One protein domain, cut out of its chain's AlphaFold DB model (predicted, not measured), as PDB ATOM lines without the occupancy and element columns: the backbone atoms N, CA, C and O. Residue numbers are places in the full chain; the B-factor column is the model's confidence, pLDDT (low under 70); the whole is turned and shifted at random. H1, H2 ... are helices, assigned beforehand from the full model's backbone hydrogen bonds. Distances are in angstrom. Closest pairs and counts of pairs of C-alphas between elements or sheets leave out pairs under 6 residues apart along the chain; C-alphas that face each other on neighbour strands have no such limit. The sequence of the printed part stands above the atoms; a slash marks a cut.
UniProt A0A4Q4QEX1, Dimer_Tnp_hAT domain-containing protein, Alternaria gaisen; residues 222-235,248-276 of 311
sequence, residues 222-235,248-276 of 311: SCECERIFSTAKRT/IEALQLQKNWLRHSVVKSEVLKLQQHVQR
ATOM      1  N   SER A 222     180.825 154.885 222.231       79.75
ATOM      2  CA  SER A 222     182.037 155.713 222.302       79.75
ATOM      3  C   SER A 222     182.401 156.379 220.969       79.75
ATOM      4  O   SER A 222     183.365 157.140 220.918       79.75
ATOM      5  N   CYS A 223     181.633 156.150 219.898       77.38
ATOM      6  CA  CYS A 223     181.922 156.637 218.547       77.38
ATOM      7  C   CYS A 223     182.040 158.168 218.455       77.38
ATOM      8  O   CYS A 223     182.751 158.684 217.591       77.38
ATOM      9  N   GLU A 224     181.323 158.923 219.297       72.56
ATOM     10  CA  GLU A 224     181.488 160.384 219.390       72.56
ATOM     11  C   GLU A 224     182.872 160.743 219.952       72.56
ATOM     12  O   GLU A 224     183.607 161.529 219.352       72.56
ATOM     13  N   CYS A 225     183.282 160.097 221.047       80.19
ATOM     14  CA  CYS A 225     184.602 160.284 221.647       80.19
ATOM     15  C   CYS A 225     185.718 159.878 220.673       80.19
ATOM     16  O   CYS A 225     186.671 160.627 220.478       80.19
ATOM     17  N   GLU A 226     185.584 158.738 219.992       79.69
ATOM     18  CA  GLU A 226     186.551 158.260 218.994       79.69
ATOM     19  C   GLU A 226     186.696 159.216 217.805       79.69
ATOM     20  O   GLU A 226     187.811 159.445 217.322       79.69
ATOM     21  N   ARG A 227     185.598 159.841 217.357       82.12
ATOM     22  CA  ARG A 227     185.641 160.894 216.329       82.12
ATOM     23  C   ARG A 227     186.381 162.134 216.816       82.12
ATOM     24  O   ARG A 227     187.172 162.702 216.053       82.12
ATOM     25  N   ILE A 228     186.169 162.540 218.068       81.00
ATOM     26  CA  ILE A 228     186.899 163.656 218.681       81.00
ATOM     27  C   ILE A 228     188.388 163.312 218.794       81.00
ATOM     28  O   ILE A 228     189.216 164.112 218.366       81.00
ATOM     29  N   PHE A 229     188.751 162.110 219.249       81.19
ATOM     30  CA  PHE A 229     190.150 161.675 219.344       81.19
ATOM     31  C   PHE A 229     190.834 161.563 217.979       81.19
ATOM     32  O   PHE A 229     191.955 162.043 217.801       81.19
ATOM     33  N   SER A 230     190.143 161.017 216.980       82.75
ATOM     34  CA  SER A 230     190.638 160.963 215.598       82.75
ATOM     35  C   SER A 230     190.860 162.366 215.034       82.75
ATOM     36  O   SER A 230     191.836 162.630 214.329       82.75
ATOM     37  N   THR A 231     189.978 163.301 215.383       82.06
ATOM     38  CA  THR A 231     190.116 164.709 215.017       82.06
ATOM     39  C   THR A 231     191.272 165.379 215.759       82.06
ATOM     40  O   THR A 231     192.030 166.124 215.137       82.06
ATOM     41  N   ALA A 232     191.451 165.087 217.047       82.12
ATOM     42  CA  ALA A 232     192.552 165.593 217.857       82.12
ATOM     43  C   ALA A 232     193.908 165.120 217.322       82.12
ATOM     44  O   ALA A 232     194.833 165.924 217.217       82.12
ATOM     45  N   LYS A 233     193.997 163.872 216.848       80.69
ATOM     46  CA  LYS A 233     195.187 163.349 216.162       80.69
ATOM     47  C   LYS A 233     195.564 164.163 214.919       80.69
ATOM     48  O   LYS A 233     196.739 164.286 214.612       80.69
ATOM     49  N   ARG A 234     194.600 164.765 214.213       78.50
ATOM     50  CA  ARG A 234     194.893 165.671 213.081       78.50
ATOM     51  C   ARG A 234     195.395 167.044 213.530       78.50
ATOM     52  O   ARG A 234     196.045 167.730 212.751       78.50
ATOM     53  N   THR A 235     195.061 167.466 214.748       77.19
ATOM     54  CA  THR A 235     195.549 168.718 215.346       77.19
ATOM     55  C   THR A 235     196.969 168.556 215.896       77.19
ATOM     56  O   THR A 235     197.760 169.494 215.821       77.19
ATOM     57  N   ILE A 248     195.447 171.225 223.855       85.88
ATOM     58  CA  ILE A 248     194.727 170.324 222.943       85.88
ATOM     59  C   ILE A 248     193.239 170.283 223.302       85.88
ATOM     60  O   ILE A 248     192.398 170.398 222.409       85.88
ATOM     61  N   GLU A 249     192.918 170.164 224.589       87.88
ATOM     62  CA  GLU A 249     191.547 170.202 225.099       87.88
ATOM     63  C   GLU A 249     190.851 171.513 224.719       87.88
ATOM     64  O   GLU A 249     189.808 171.484 224.063       87.88
ATOM     65  N   ALA A 250     191.467 172.659 225.027       87.94
ATOM     66  CA  ALA A 250     190.919 173.972 224.693       87.94
ATOM     67  C   ALA A 250     190.662 174.130 223.183       87.94
ATOM     68  O   ALA A 250     189.612 174.634 222.783       87.94
ATOM     69  N   LEU A 251     191.575 173.643 222.333       86.62
ATOM     70  CA  LEU A 251     191.407 173.668 220.876       86.62
ATOM     71  C   LEU A 251     190.232 172.801 220.406       86.62
ATOM     72  O   LEU A 251     189.469 173.232 219.536       86.62
ATOM     73  N   GLN A 252     190.066 171.591 220.953       86.19
ATOM     74  CA  GLN A 252     188.931 170.737 220.585       86.19
ATOM     75  C   GLN A 252     187.604 171.312 221.089       86.19
ATOM     76  O   GLN A 252     186.635 171.327 220.326       86.19
ATOM     77  N   LEU A 253     187.558 171.843 222.316       86.31
ATOM     78  CA  LEU A 253     186.369 172.499 222.872       86.31
ATOM     79  C   LEU A 253     185.969 173.721 222.046       86.31
ATOM     80  O   LEU A 253     184.826 173.810 221.599       86.31
ATOM     81  N   GLN A 254     186.918 174.613 221.753       86.56
ATOM     82  CA  GLN A 254     186.673 175.790 220.922       86.56
ATOM     83  C   GLN A 254     186.159 175.386 219.536       86.56
ATOM     84  O   GLN A 254     185.162 175.925 219.057       86.56
ATOM     85  N   LYS A 255     186.793 174.395 218.898       83.25
ATOM     86  CA  LYS A 255     186.341 173.862 217.608       83.25
ATOM     87  C   LYS A 255     184.915 173.314 217.683       83.25
ATOM     88  O   LYS A 255     184.140 173.534 216.751       83.25
ATOM     89  N   ASN A 256     184.573 172.613 218.761       83.12
ATOM     90  CA  ASN A 256     183.238 172.067 218.966       83.12
ATOM     91  C   ASN A 256     182.197 173.186 219.144       83.12
ATOM     92  O   ASN A 256     181.199 173.226 218.426       83.12
ATOM     93  N   TRP A 257     182.466 174.159 220.018       84.50
ATOM     94  CA  TRP A 257     181.580 175.303 220.258       84.50
ATOM     95  C   TRP A 257     181.340 176.147 219.008       84.50
ATOM     96  O   TRP A 257     180.211 176.571 218.757       84.50
ATOM     97  N   LEU A 258     182.381 176.353 218.200       82.25
ATOM     98  CA  LEU A 258     182.286 177.058 216.925       82.25
ATOM     99  C   LEU A 258     181.433 176.286 215.905       82.25
ATOM    100  O   LEU A 258     180.612 176.887 215.217       82.25
ATOM    101  N   ARG A 259     181.565 174.955 215.830       78.81
ATOM    102  CA  ARG A 259     180.744 174.111 214.937       78.81
ATOM    103  C   ARG A 259     179.271 174.101 215.324       78.81
ATOM    104  O   ARG A 259     178.415 174.174 214.449       78.81
ATOM    105  N   HIS A 260     178.988 174.040 216.620       76.38
ATOM    106  CA  HIS A 260     177.624 174.039 217.145       76.38
ATOM    107  C   HIS A 260     177.038 175.447 217.321       76.38
ATOM    108  O   HIS A 260     175.939 175.586 217.847       76.38
ATOM    109  N   SER A 261     177.738 176.492 216.854       77.00
ATOM    110  CA  SER A 261     177.304 177.895 216.945       77.00
ATOM    111  C   SER A 261     176.986 178.364 218.373       77.00
ATOM    112  O   SER A 261     176.219 179.305 218.563       77.00
ATOM    113  N   VAL A 262     177.603 177.734 219.378       76.56
ATOM    114  CA  VAL A 262     177.488 178.128 220.792       76.56
ATOM    115  C   VAL A 262     178.209 179.459 221.021       76.56
ATOM    116  O   VAL A 262     177.756 180.296 221.797       76.56
ATOM    117  N   VAL A 263     179.308 179.683 220.294       77.25
ATOM    118  CA  VAL A 263     180.075 180.933 220.304       77.25
ATOM    119  C   VAL A 263     180.007 181.579 218.924       77.25
ATOM    120  O   VAL A 263     180.332 180.954 217.913       77.25
ATOM    121  N   LYS A 264     179.605 182.853 218.874       68.69
ATOM    122  CA  LYS A 264     179.623 183.651 217.643       68.69
ATOM    123  C   LYS A 264     181.059 184.098 217.369       68.69
ATOM    124  O   LYS A 264     181.654 184.785 218.191       68.69
ATOM    125  N   SER A 265     181.605 183.724 216.216       66.81
ATOM    126  CA  SER A 265     182.894 184.230 215.737       66.81
ATOM    127  C   SER A 265     182.714 184.900 214.381       66.81
ATOM    128  O   SER A 265     182.142 184.312 213.461       66.81
ATOM    129  N   GLU A 266     183.226 186.123 214.248       66.00
ATOM    130  CA  GLU A 266     183.265 186.848 212.971       66.00
ATOM    131  C   GLU A 266     184.097 186.093 211.920       66.00
ATOM    132  O   GLU A 266     183.764 186.098 210.737       66.00
ATOM    133  N   VAL A 267     185.107 185.329 212.355       64.38
ATOM    134  CA  VAL A 267     185.933 184.476 211.483       64.38
ATOM    135  C   VAL A 267     185.097 183.381 210.818       64.38
ATOM    136  O   VAL A 267     185.331 183.039 209.665       64.38
ATOM    137  N   LEU A 268     184.078 182.864 211.505       61.78
ATOM    138  CA  LEU A 268     183.198 181.826 210.967       61.78
ATOM    139  C   LEU A 268     182.238 182.385 209.915       61.78
ATOM    140  O   LEU A 268     181.993 181.731 208.902       61.78
ATOM    141  N   LYS A 269     181.755 183.620 210.106       62.81
ATOM    142  CA  LYS A 269     180.988 184.341 209.078       62.81
ATOM    143  C   LYS A 269     181.846 184.597 207.842       62.81
ATOM    144  O   LYS A 269     181.373 184.379 206.730       62.81
ATOM    145  N   LEU A 270     183.106 184.994 208.035       59.69
ATOM    146  CA  LEU A 270     184.067 185.191 206.949       59.69
ATOM    147  C   LEU A 270     184.379 183.876 206.227       59.69
ATOM    148  O   LEU A 270     184.343 183.833 205.006       59.69
ATOM    149  N   GLN A 271     184.592 182.779 206.951       64.75
ATOM    150  CA  GLN A 271     184.882 181.475 206.353       64.75
ATOM    151  C   GLN A 271     183.680 180.911 205.576       64.75
ATOM    152  O   GLN A 271     183.849 180.372 204.485       64.75
ATOM    153  N   GLN A 272     182.456 181.098 206.084       66.81
ATOM    154  CA  GLN A 272     181.225 180.783 205.349       66.81
ATOM    155  C   GLN A 272     181.033 181.697 204.132       66.81
ATOM    156  O   GLN A 272     180.548 181.241 203.098       66.81
ATOM    157  N   HIS A 273     181.407 182.975 204.233       63.84
ATOM    158  CA  HIS A 273     181.364 183.913 203.115       63.84
ATOM    159  C   HIS A 273     182.356 183.517 202.014       63.84
ATOM    160  O   HIS A 273     181.959 183.453 200.855       63.84
ATOM    161  N   VAL A 274     183.591 183.155 202.375       67.25
ATOM    162  CA  VAL A 274     184.624 182.658 201.450       67.25
ATOM    163  C   VAL A 274     184.188 181.346 200.799       67.25
ATOM    164  O   VAL A 274     184.179 181.261 199.580       67.25
ATOM    165  N   GLN A 275     183.689 180.364 201.560       67.12
ATOM    166  CA  GLN A 275     183.170 179.114 200.978       67.12
ATOM    167  C   GLN A 275     181.986 179.343 200.024       67.12
ATOM    168  O   GLN A 275     181.881 178.676 198.991       67.12
ATOM    169  N   ARG A 276     181.086 180.285 200.342       67.12
ATOM    170  CA  ARG A 276     179.994 180.699 199.441       67.12
ATOM    171  C   ARG A 276     180.525 181.397 198.191       67.12
ATOM    172  O   ARG A 276     179.953 181.211 197.119       67.12
TER     173      ARG A 276
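AT A GLANCE: This is residues 222 to 235 and 248 to 276 of the 311 residues of the protein "Dimer_Tnp_hAT domain-containing protein" of Alternaria gaisen (UniProt A0A4Q4QEX1). Three short helices make an open zigzag with no shared core: H1 and H2 meet as a V near the cut in the chain, and H3 turns off beyond the other end of H2, reached by a loop. H2 is the middle piece; residues 222 to 227 at one end and residues 269 to 276 at the other stick out free. The printed part has 43 residues with three named helices, in the order H1, H2, H3, and no named strand; its class is all helix. The whole is loose, with a radius of gyration of the C-alphas of 12.1 A, and elongated, spanning 33 by 19 by 17 A.

IN THESE COORDINATES: The printed part begins with Ser 222, and H1 follows at residues 223 to 235, with C-alpha 223 at (181.922, 156.637, 218.547) and 18.5 A from first to last C-alpha. It is the longest helix, with 13 residues. After the cut, H2 takes residues 248 to 259, beginning with C-alpha 248 at (194.727, 170.324, 222.943), and is 16.6 A from first to last C-alpha. H3 takes residues 266 to 276, is 15.2 A from first to last C-alpha, and ends with C-alpha 276 at (179.994, 180.699, 199.441).

HOW THE PARTS SIT: H1 and H2 touch, with 4 pairs of C-alphas within 8 A; the closest are those of Ala 232 and Gln 252, 6.9 A apart. H2 touches H1 with residues 248 to 252 alone. The two run opposite ways at a steep tilt of 68 degrees, only just short of about perpendicular. H2 and H3 are close but not clearly touching, their closest C-alphas being those of Leu 258 and Leu 268, 7.7 A apart. They run the same way at a steep tilt of 60 degrees. H1 and H3 are apart, and H3 touches no helix. In H1, H2 and H3 every O i to N i+4 pair is within hydrogen-bond range.

THE WHOLE: The two C-alphas farthest apart are those of Ser 222 and Val 274, at 34.2 A. Residues 236 to 247 are cut out and not printed; across this cut, C-alpha 235 and C-alpha 248 are 7.8 A apart. The link from H1 to H2 is the link across the cut. The link from H2 to H3, with 6 residues, is short. The mean pLDDT of the printed part is 76.5, and residues 264 to 276 are under 70; the mean of H3 is 65.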